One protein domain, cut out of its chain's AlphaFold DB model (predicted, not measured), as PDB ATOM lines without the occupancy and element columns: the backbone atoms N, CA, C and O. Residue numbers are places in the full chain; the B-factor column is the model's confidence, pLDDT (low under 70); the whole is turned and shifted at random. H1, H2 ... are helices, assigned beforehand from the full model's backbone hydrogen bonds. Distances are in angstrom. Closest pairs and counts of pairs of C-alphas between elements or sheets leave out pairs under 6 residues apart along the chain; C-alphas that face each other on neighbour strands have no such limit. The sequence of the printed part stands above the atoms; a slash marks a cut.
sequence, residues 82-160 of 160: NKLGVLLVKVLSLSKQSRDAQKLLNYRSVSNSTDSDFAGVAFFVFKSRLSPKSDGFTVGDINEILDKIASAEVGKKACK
ATOM      1  N   ASN A  82     140.827 109.061 171.310       88.12
ATOM      2  CA  ASN A  82     139.606 109.794 170.940       88.12
ATOM      3  C   ASN A  82     138.415 109.452 171.856       88.12
ATOM      4  O   ASN A  82     137.675 110.338 172.282       88.12
ATOM      5  N   LYS A  83     138.225 108.162 172.181       90.81
ATOM      6  CA  LYS A  83     137.148 107.706 173.079       90.81
ATOM      7  C   LYS A  83     137.418 108.188 174.506       90.81
ATOM      8  O   LYS A  83     136.491 108.653 175.164       90.81
ATOM      9  N   LEU A  84     138.674 108.142 174.956       92.00
ATOM     10  CA  LEU A  84     139.085 108.691 176.251       92.00
ATOM     11  C   LEU A  84     138.853 110.203 176.336       92.00
ATOM     12  O   LEU A  84     138.281 110.658 177.317       92.00
ATOM     13  N   GLY A  85     139.205 110.976 175.307       92.75
ATOM     14  CA  GLY A  85     138.988 112.424 175.274       92.75
ATOM     15  C   GLY A  85     137.513 112.795 175.434       92.75
ATOM     16  O   GLY A  85     137.168 113.621 176.276       92.75
ATOM     17  N   VAL A  86     136.621 112.119 174.699       93.25
ATOM     18  CA  VAL A  86     135.165 112.306 174.832       93.25
ATOM     19  C   VAL A  86     134.676 111.952 176.241       93.25
ATOM     20  O   VAL A  86     133.863 112.685 176.809       93.25
ATOM     21  N   LEU A  87     135.169 110.853 176.822       92.94
ATOM     22  CA  LEU A  87     134.813 110.445 178.183       92.94
ATOM     23  C   LEU A  87     135.280 111.467 179.224       92.94
ATOM     24  O   LEU A  87     134.491 111.840 180.087       92.94
ATOM     25  N   LEU A  88     136.513 111.966 179.118       93.00
ATOM     26  CA  LEU A  88     137.055 112.960 180.043       93.00
ATOM     27  C   LEU A  88     136.295 114.287 179.974       93.00
ATOM     28  O   LEU A  88     135.955 114.834 181.017       93.00
ATOM     29  N   VAL A  89     135.946 114.766 178.775       94.00
ATOM     30  CA  VAL A  89     135.090 115.956 178.601       94.00
ATOM     31  C   VAL A  89     133.744 115.775 179.299       94.00
ATOM     32  O   VAL A  89     133.270 116.697 179.960       94.00
ATOM     33  N   LYS A  90     133.145 114.583 179.184       93.69
ATOM     34  CA  LYS A  90     131.867 114.262 179.827       93.69
ATOM     35  C   LYS A  90     131.989 114.202 181.353       93.69
ATOM     36  O   LYS A  90     131.175 114.811 182.035       93.69
ATOM     37  N   VAL A  91     132.988 113.495 181.882       92.25
ATOM     38  CA  VAL A  91     133.193 113.323 183.334       92.25
ATOM     39  C   VAL A  91     133.534 114.652 184.007       92.25
ATOM     40  O   VAL A  91     132.980 114.973 185.052       92.25
ATOM     41  N   LEU A  92     134.385 115.464 183.378       91.06
ATOM     42  CA  LEU A  92     134.759 116.789 183.875       91.06
ATOM     43  C   LEU A  92     133.697 117.866 183.591       91.06
ATOM     44  O   LEU A  92     133.915 119.029 183.925       91.06
ATOM     45  N   SER A  93     132.573 117.502 182.958       92.44
ATOM     46  CA  SER A  93     131.488 118.413 182.568       92.44
ATOM     47  C   SER A  93     131.986 119.659 181.822       92.44
ATOM     48  O   SER A  93     131.547 120.782 182.067       92.44
ATOM     49  N   LEU A  94     132.937 119.469 180.904       92.06
ATOM     50  CA  LEU A  94     133.501 120.565 180.124       92.06
ATOM     51  C   LEU A  94     132.559 120.943 178.983       92.06
ATOM     52  O   LEU A  94     132.064 120.086 178.246       92.06
ATOM     53  N   SER A  95     132.395 122.247 178.763       92.56
ATOM     54  CA  SER A  95     131.822 122.733 177.509       92.56
ATOM     55  C   SER A  95     132.691 122.257 176.345       92.56
ATOM     56  O   SER A  95     133.913 122.425 176.374       92.56
ATOM     57  N   LYS A  96     132.069 121.692 175.304       89.88
ATOM     58  CA  LYS A  96     132.777 121.196 174.112       89.88
ATOM     59  C   LYS A  96     133.585 122.299 173.426       89.88
ATOM     60  O   LYS A  96     134.588 122.002 172.792       89.88
ATOM     61  N   GLN A  97     133.173 123.554 173.569       90.81
ATOM     62  CA  GLN A  97     133.836 124.726 172.999       90.81
ATOM     63  C   GLN A  97     134.980 125.250 173.882       90.81
ATOM     64  O   GLN A  97     135.740 126.114 173.453       90.81
ATOM     65  N   SER A  98     135.127 124.743 175.110       91.19
ATOM     66  CA  SER A  98     136.205 125.167 176.004       91.19
ATOM     67  C   SER A  98     137.578 124.745 175.478       91.19
ATOM     68  O   SER A  98     137.733 123.689 174.859       91.19
ATOM     69  N   ARG A  99     138.603 125.550 175.782       89.12
ATOM     70  CA  ARG A  99     139.995 125.279 175.389       89.12
ATOM     71  C   ARG A  99     140.467 123.893 175.837       89.12
ATOM     72  O   ARG A  99     141.127 123.202 175.068       89.12
ATOM     73  N   ASP A 100     140.114 123.478 177.050       89.56
ATOM     74  CA  ASP A 100     140.516 122.179 177.599       89.56
ATOM     75  C   ASP A 100     139.805 121.015 176.903       89.56
ATOM     76  O   ASP A 100     140.440 120.013 176.580       89.56
ATOM     77  N   ALA A 101     138.508 121.158 176.603       91.69
ATOM     78  CA  ALA A 101     137.786 120.143 175.842       91.69
ATOM     79  C   ALA A 101     138.356 119.998 174.429       91.69
ATOM     80  O   ALA A 101     138.573 118.882 173.969       91.69
ATOM     81  N   GLN A 102     138.669 121.112 173.764       90.81
ATOM     82  CA  GLN A 102     139.299 121.091 172.444       90.81
ATOM     83  C   GLN A 102     140.679 120.424 172.474       90.81
ATOM     84  O   GLN A 102     140.981 119.631 171.587       90.81
ATOM     85  N   LYS A 103     141.484 120.659 173.519       88.44
ATOM     86  CA  LYS A 103     142.765 119.959 173.712       88.44
ATOM     87  C   LYS A 103     142.589 118.446 173.871       88.44
ATOM     88  O   LYS A 103     143.325 117.690 173.251       88.44
ATOM     89  N   LEU A 104     141.619 118.001 174.673       90.31
ATOM     90  CA  LEU A 104     141.350 116.573 174.880       90.31
ATOM     91  C   LEU A 104     140.805 115.889 173.620       90.31
ATOM     92  O   LEU A 104     141.189 114.762 173.316       90.31
ATOM     93  N   LEU A 105     139.909 116.555 172.888       90.75
ATOM     94  CA  LEU A 105     139.276 116.003 171.686       90.75
ATOM     95  C   LEU A 105     140.224 115.993 170.480       90.75
ATOM     96  O   LEU A 105     140.194 115.051 169.693       90.75
ATOM     97  N   ASN A 106     141.085 117.005 170.363       86.50
ATOM     98  CA  ASN A 106     141.967 117.218 169.217       86.50
ATOM     99  C   ASN A 106     143.451 117.159 169.609       86.50
ATOM    100  O   ASN A 106     144.262 117.919 169.079       86.50
ATOM    101  N   TYR A 107     143.830 116.253 170.518       81.19
ATOM    102  CA  TYR A 107     145.183 116.221 171.093       81.19
ATOM    103  C   TYR A 107     146.308 116.068 170.049       81.19
ATOM    104  O   TYR A 107     147.409 116.558 170.268       81.19
ATOM    105  N   ARG A 108     146.033 115.434 168.894       73.94
ATOM    106  CA  ARG A 108     146.989 115.304 167.772       73.94
ATOM    107  C   ARG A 108     147.021 116.507 166.824       73.94
ATOM    108  O   ARG A 108     147.950 116.617 166.036       73.94
ATOM    109  N   SER A 109     146.011 117.377 166.853       68.00
ATOM    110  CA  SER A 109     145.867 118.475 165.884       68.00
ATOM    111  C   SER A 109     146.785 119.662 166.180       68.00
ATOM    112  O   SER A 109     146.937 120.535 165.330       68.00
ATOM    113  N   VAL A 110     147.376 119.725 167.375       56.66
ATOM    114  CA  VAL A 110     148.222 120.839 167.811       56.66
ATOM    115  C   VAL A 110     149.660 120.335 167.918       56.66
ATOM    116  O   VAL A 110     150.133 119.992 168.995       56.66
ATOM    117  N   SER A 111     150.368 120.271 166.789       51.97
ATOM    118  CA  SER A 111     151.753 119.779 166.702       51.97
ATOM    119  C   SER A 111     152.811 120.692 167.350       51.97
ATOM    120  O   SER A 111     153.988 120.553 167.037       51.97
ATOM    121  N   ASN A 112     152.422 121.645 168.206       49.62
ATOM    122  CA  ASN A 112     153.289 122.743 168.656       49.62
ATOM    123  C   ASN A 112     153.357 122.945 170.179       49.62
ATOM    124  O   ASN A 112     153.901 123.950 170.629       49.62
ATOM    125  N   SER A 113     152.832 122.036 170.999       47.03
ATOM    126  CA  SER A 113     153.042 122.094 172.451       47.03
ATOM    127  C   SER A 113     153.931 120.947 172.899       47.03
ATOM    128  O   SER A 113     153.706 119.800 172.535       47.03
ATOM    129  N   THR A 114     154.920 121.282 173.714       52.19
ATOM    130  CA  THR A 114     155.938 120.470 174.403       52.19
ATOM    131  C   THR A 114     155.446 119.235 175.186       52.19
ATOM    132  O   THR A 114     156.250 118.593 175.856       52.19
ATOM    133  N   ASP A 115     154.169 118.868 175.075       53.12
ATOM    134  CA  ASP A 115     153.487 117.806 175.815       53.12
ATOM    135  C   ASP A 115     153.097 116.690 174.835       53.12
ATOM    136  O   ASP A 115     152.047 116.718 174.196       53.12
ATOM    137  N   SER A 116     154.011 115.744 174.638       66.44
ATOM    138  CA  SER A 116     154.074 114.912 173.430       66.44
ATOM    139  C   SER A 116     153.072 113.748 173.339       66.44
ATOM    140  O   SER A 116     153.139 112.979 172.381       66.44
ATOM    141  N   ASP A 117     152.165 113.564 174.303       84.50
ATOM    142  CA  ASP A 117     151.163 112.491 174.279       84.50
ATOM    143  C   ASP A 117     149.831 112.870 174.959       84.50
ATOM    144  O   ASP A 117     149.695 113.894 175.631       84.50
ATOM    145  N   PHE A 118     148.803 112.038 174.755       89.69
ATOM    146  CA  PHE A 118     147.468 112.264 175.323       89.69
ATOM    147  C   PHE A 118     147.481 112.315 176.860       89.69
ATOM    148  O   PHE A 118     146.720 113.078 177.454       89.69
ATOM    149  N   ALA A 119     148.346 111.523 177.506       90.31
ATOM    150  CA  ALA A 119     148.446 111.468 178.961       90.31
ATOM    151  C   ALA A 119     148.950 112.799 179.538       90.31
ATOM    152  O   ALA A 119     148.369 113.298 180.504       90.31
ATOM    153  N   GLY A 120     149.956 113.416 178.910       88.50
ATOM    154  CA  GLY A 120     150.432 114.752 179.256       88.50
ATOM    155  C   GLY A 120     149.340 115.810 179.103       88.50
ATOM    156  O   GLY A 120     149.074 116.565 180.038       88.50
ATOM    157  N   VAL A 121     148.626 115.815 177.971       88.81
ATOM    158  CA  VAL A 121     147.503 116.745 177.748       88.81
ATOM    159  C   VAL A 121     146.428 116.591 178.830       88.81
ATOM    160  O   VAL A 121     145.981 117.589 179.402       88.81
ATOM    161  N   ALA A 122     146.035 115.355 179.148       91.31
ATOM    162  CA  ALA A 122     145.062 115.076 180.199       91.31
ATOM    163  C   ALA A 122     145.556 115.540 181.578       91.31
ATOM    164  O   ALA A 122     144.800 116.180 182.310       91.31
ATOM    165  N   PHE A 123     146.830 115.305 181.905       90.50
ATOM    166  CA  PHE A 123     147.439 115.761 183.154       90.50
ATOM    167  C   PHE A 123     147.320 117.278 183.341       90.50
ATOM    168  O   PHE A 123     146.918 117.721 184.416       90.50
ATOM    169  N   PHE A 124     147.596 118.089 182.313       87.75
ATOM    170  CA  PHE A 124     147.462 119.549 182.426       87.75
ATOM    171  C   PHE A 124     146.021 120.005 182.649       87.75
ATOM    172  O   PHE A 124     145.795 120.939 183.421       87.75
ATOM    173  N   VAL A 125     145.052 119.345 182.008       89.12
ATOM    174  CA  VAL A 125     143.625 119.632 182.216       89.12
ATOM    175  C   VAL A 125     143.186 119.250 183.631       89.12
ATOM    176  O   VAL A 125     142.421 119.983 184.254       89.12
ATOM    177  N   PHE A 126     143.681 118.133 184.169       89.38
ATOM    178  CA  PHE A 126     143.401 117.747 185.552       89.38
ATOM    179  C   PHE A 126     144.058 118.692 186.550       89.38
ATOM    180  O   PHE A 126     143.395 119.149 187.475       89.38
ATOM    181  N   LYS A 127     145.329 119.044 186.346       87.44
ATOM    182  CA  LYS A 127     146.094 119.906 187.255       87.44
ATOM    183  C   LYS A 127     145.468 121.291 187.436       87.44
ATOM    184  O   LYS A 127     145.598 121.871 188.507       87.44
ATOM    185  N   SER A 128     144.807 121.833 186.413       85.12
ATOM    186  CA  SER A 128     144.146 123.142 186.507       85.12
ATOM    187  C   SER A 128     142.786 123.102 187.215       85.12
ATOM    188  O   SER A 128     142.290 124.154 187.611       85.12
ATOM    189  N   ARG A 129     142.173 121.920 187.362       82.38
ATOM    190  CA  ARG A 129     140.774 121.764 187.809       82.38
ATOM    191  C   ARG A 129     140.614 120.958 189.089       82.38
ATOM    192  O   ARG A 129     139.645 121.161 189.812       82.38
ATOM    193  N   LEU A 130     141.524 120.027 189.341       84.69
ATOM    194  CA  LEU A 130     141.460 119.100 190.458       84.69
ATOM    195  C   LEU A 130     142.512 119.482 191.492       84.69
ATOM    196  O   LEU A 130     143.682 119.695 191.169       84.69
ATOM    197  N   SER A 131     142.099 119.535 192.754       80.19
ATOM    198  CA  SER A 131     143.049 119.580 193.860       80.19
ATOM    199  C   SER A 131     143.727 118.215 193.986       80.19
ATOM    200  O   SER A 131     143.027 117.203 193.904       80.19
ATOM    201  N   PRO A 132     145.049 118.153 194.222       72.38
ATOM    202  CA  PRO A 132     145.722 116.893 194.502       72.38
ATOM    203  C   PRO A 132     145.104 116.269 195.755       72.38
ATOM    204  O   PRO A 132     145.276 116.779 196.862       72.38
ATOM    205  N   LYS A 133     144.346 115.191 195.576       72.88
ATOM    206  CA  LYS A 133     143.833 114.358 196.661       72.88
ATOM    207  C   LYS A 133     144.277 112.930 196.402       72.88
ATOM    208  O   LYS A 133     144.190 112.440 195.280       72.88
ATOM    209  N   SER A 134     144.799 112.295 197.444       68.75
ATOM    210  CA  SER A 134     145.055 110.862 197.431       68.75
ATOM    211  C   SER A 134     143.771 110.175 197.869       68.75
ATOM    212  O   SER A 134     143.420 110.209 199.047       68.75
ATOM    213  N   ASP A 135     143.061 109.578 196.916       68.19
ATOM    214  CA  ASP A 135     141.775 108.911 197.159       68.19
ATOM    215  C   ASP A 135     141.936 107.530 197.823       68.19
ATOM    216  O   ASP A 135     141.010 106.727 197.855       68.19
ATOM    217  N   GLY A 136     143.124 107.223 198.358       84.88
ATOM    218  CA  GLY A 136     143.374 106.006 199.130       84.88
ATOM    219  C   GLY A 136     143.351 104.705 198.325       84.88
ATOM    220  O   GLY A 136     143.629 103.664 198.913       84.88
ATOM    221  N   PHE A 137     143.087 104.755 197.015       93.25
ATOM    222  CA  PHE A 137     143.050 103.575 196.155       93.25
ATOM    223  C   PHE A 137     144.337 102.767 196.239       93.25
ATOM    224  O   PHE A 137     145.456 103.294 196.155       93.25
ATOM    225  N   THR A 138     144.161 101.464 196.342       94.75
ATOM    226  CA  THR A 138     145.234 100.490 196.295       94.75
ATOM    227  C   THR A 138     145.492 100.009 194.869       94.75
ATOM    228  O   THR A 138     144.709 100.223 193.942       94.75
ATOM    229  N   VAL A 139     146.620  99.335 194.671       94.69
ATOM    230  CA  VAL A 139     146.926  98.623 193.427       94.69
ATOM    231  C   VAL A 139     145.878  97.541 193.151       94.69
ATOM    232  O   VAL A 139     145.561  97.310 191.984       94.69
ATOM    233  N   GLY A 140     145.317  96.913 194.190       94.38
ATOM    234  CA  GLY A 140     144.214  95.961 194.055       94.38
ATOM    235  C   GLY A 140     142.984  96.614 193.430       94.38
ATOM    236  O   GLY A 140     142.533  96.177 192.373       94.38
ATOM    237  N   ASP A 141     142.533  97.733 193.999       95.25
ATOM    238  CA  ASP A 141     141.347  98.462 193.523       95.25
ATOM    239  C   ASP A 141     141.485  98.898 192.058       95.25
ATOM    240  O   ASP A 141     140.570  98.737 191.246       95.25
ATOM    241  N   ILE A 142     142.654  99.433 191.687       95.81
ATOM    242  CA  ILE A 142     142.924  99.856 190.306       95.81
ATOM    243  C   ILE A 142     142.901  98.665 189.355       95.81
ATOM    244  O   ILE A 142     142.346  98.760 188.260       95.81
ATOM    245  N   ASN A 143     143.485  97.542 189.767       95.81
ATOM    246  CA  ASN A 143     143.450  96.324 188.979       95.81
ATOM    247  C   ASN A 143     142.006  95.848 188.761       95.81
ATOM    248  O   ASN A 143     141.630  95.637 187.611       95.81
ATOM    249  N   GLU A 144     141.174  95.814 189.803       95.25
ATOM    250  CA  GLU A 144     139.760  95.445 189.677       95.25
ATOM    251  C   GLU A 144     138.976  96.373 188.737       95.25
ATOM    252  O   GLU A 144     138.136  95.918 187.955       95.25
ATOM    253  N   ILE A 145     139.234  97.683 188.785       94.88
ATOM    254  CA  ILE A 145     138.605  98.649 187.874       94.88
ATOM    255  C   ILE A 145     139.020  98.362 186.425       94.88
ATOM    256  O   ILE A 145     138.169  98.352 185.530       94.88
ATOM    257  N   LEU A 146     140.304  98.090 186.178       94.88
ATOM    258  CA  LEU A 146     140.799  97.730 184.847       94.88
ATOM    259  C   LEU A 146     140.213  96.395 184.364       94.88
ATOM    260  O   LEU A 146     139.838  96.291 183.195       94.88
ATOM    261  N   ASP A 147     140.052  95.413 185.251       94.19
ATOM    262  CA  ASP A 147     139.419  94.126 184.942       94.19
ATOM    263  C   ASP A 147     137.945  94.298 184.545       94.19
ATOM    264  O   ASP A 147     137.485  93.717 183.554       94.19
ATOM    265  N   LYS A 148     137.207  95.175 185.240       93.25
ATOM    266  CA  LYS A 148     135.826  95.544 184.879       93.25
ATOM    267  C   LYS A 148     135.759  96.215 183.506       93.25
ATOM    268  O   LYS A 148     134.882  95.881 182.708       93.25
ATOM    269  N   ILE A 149     136.689  97.121 183.199       91.62
ATOM    270  CA  ILE A 149     136.761  97.788 181.886       91.62
ATOM    271  C   ILE A 149     137.044  96.770 180.775       91.62
ATOM    272  O   ILE A 149     136.353  96.774 179.754       91.62
ATOM    273  N   ALA A 150     138.028  95.891 180.971       90.44
ATOM    274  CA  ALA A 150     138.371  94.851 180.005       90.44
ATOM    275  C   ALA A 150     137.181  93.907 179.755       90.44
ATOM    276  O   ALA A 150     136.850  93.619 178.605       90.44
ATOM    277  N   SER A 151     136.486  93.492 180.818       89.25
ATOM    278  CA  SER A 151     135.333  92.584 180.744       89.25
ATOM    279  C   SER A 151     134.112  93.220 180.071       89.25
ATOM    280  O   SER A 151     133.450  92.589 179.244       89.25
ATOM    281  N   ALA A 152     133.828  94.494 180.356       84.44
ATOM    282  CA  ALA A 152     132.699  95.214 179.764       84.44
ATOM    283  C   ALA A 152     132.825  95.370 178.236       84.44
ATOM    284  O   ALA A 152     131.823  95.403 177.519       84.44
ATOM    285  N   GLU A 153     134.048  95.458 177.713       75.88
ATOM    286  CA  GLU A 153     134.284  95.576 176.272       75.88
ATOM    287  C   GLU A 153     134.259  94.211 175.558       75.88
ATOM    288  O   GLU A 153     133.968  94.167 174.362       75.88
ATOM    289  N   VAL A 154     134.457  93.098 176.276       62.38
ATOM    290  CA  VAL A 154     134.193  91.739 175.762       62.38
ATOM    291  C   VAL A 154     132.686  91.509 175.608       62.38
ATOM    292  O   VAL A 154     132.243  91.078 174.545       62.38
ATOM    293  N   GLY A 155     131.880  91.895 176.605       57.88
ATOM    294  CA  GLY A 155     130.416  91.759 176.554       57.88
ATOM    295  C   GLY A 155     129.759  92.531 175.400       57.88
ATOM    296  O   GLY A 155     128.808  92.051 174.791       57.88
ATOM    297  N   LYS A 156     130.309  93.689 175.009       54.84
ATOM    298  CA  LYS A 156     129.827  94.454 173.840       54.84
ATOM    299  C   LYS A 156     130.135  93.807 172.488       54.84
ATOM    300  O   LYS A 156     129.499  94.174 171.504       54.84
ATOM    301  N   LYS A 157     131.112  92.896 172.414       49.91
ATOM    302  CA  LYS A 157     131.420  92.148 171.184       49.91
ATOM    303  C   LYS A 157     130.524  90.921 171.001       49.91
ATOM    304  O   LYS A 157     130.341  90.515 169.867       49.91
ATOM    305  N   ALA A 158     129.968  90.363 172.079       47.50
ATOM    306  CA  ALA A 158     129.096  89.185 172.023       47.50
ATOM    307  C   ALA A 158     127.632  89.501 171.649       47.50
ATOM    308  O   ALA A 158     126.898  88.597 171.267       47.50
ATOM    309  N   CYS A 159     127.209  90.767 171.745       40.72
ATOM    310  CA  CYS A 159     125.855  91.224 171.391       40.72
ATOM    311  C   CYS A 159     125.795  92.026 170.073       40.72
ATOM    312  O   CYS A 159     124.884  92.833 169.888       40.72
ATOM    313  N   LYS A 160     126.776  91.856 169.185       37.41
ATOM    314  CA  LYS A 160     126.741  92.361 167.806       37.41
ATOM    315  C   LYS A 160     126.778  91.192 166.844       37.41
ATOM    316  O   LYS A 160     126.132  91.328 165.788       37.41
TER     317      LYS A 160
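Overview. This is residues 82 to 160 of the 160 residues of the protein "DNA_ligase_A_N domain-containing protein" of Helicoverpa armigera (UniProt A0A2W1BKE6). What shape does the model show? The longest helix, H4, stands free of a small compact body in which three shorter helices, H1, H2 and H3, sit in a triangle, and the extended residues 131 to 138 bridge from that body to H4. H2 packs on both H1 and H3, while H4 touches no helix. What is it made of, and how large is it? The printed part has 79 residues with four named helices, in the order H1, H2, H3, H4, and no named strand, and its class is all helix. The whole is loose, with a radius of gyration of the C-alphas of 15.2 A and spans of 39 by 37 by 24 A.

Along the chain. Where is the longest helix? H4 takes residues 139 to 158, from C-alpha 139 at (146.926, 98.623, 193.427) to C-alpha 158 at (129.096, 89.185, 172.023), a length of 29.4 A. Where are the other helices? H3 takes residues 118 to 129 and is 17.1 A long, and H2 takes residues 99 to 105 and is 10.0 A long. H1 takes residues 82 to 91 and is 14.4 A long, with C-alpha 82 at (139.606, 109.794, 170.940).

Arrangement. How does H4 stand to the other helices? H4 is apart from H1, H2 and H3. Which helices touch? H2 and H3 touch, their closest C-alphas being those of Asp 100 and Val 125 at 6.1 A, and they form a helical hairpin at a shallow tilt of 32 degrees, opposite ways. H1 and H2 touch, their closest C-alphas being those of Gly 85 and Leu 104 at 4.8 A, and they form a helical hairpin at a steep tilt of 44 degrees, opposite ways. H1 and H3 are near each other, with 10 pairs of C-alphas within 10 A but no pair within 8 A. What do the backbone N and O atoms show? In H1 and H2 every O i to N i+4 pair is within hydrogen-bond range, while in H3 it is 7 of 8 and in H4 15 of 16.

Size, cuts and confidence. How far does the printed part reach? The two C-alphas farthest apart are those of Thr 114 and Cys 159, at 42.1 A. Residues 131 to 160, of which 139 to 158 belong to H4, stand free, and the body without them spans 26 by 19 by 17 A. Is there a cut, and which link is long? The printed part has no cut, and it ends at residue 160, the chain's last residue. The link from H2 to H3, 12 residues, is long, while those from H1 to H2 and from H3 to H4 are short. Where is the confidence low? The mean pLDDT of the printed part is 82.0, and residues 109 to 116, 134 to 135 and 154 to 160 are under 70.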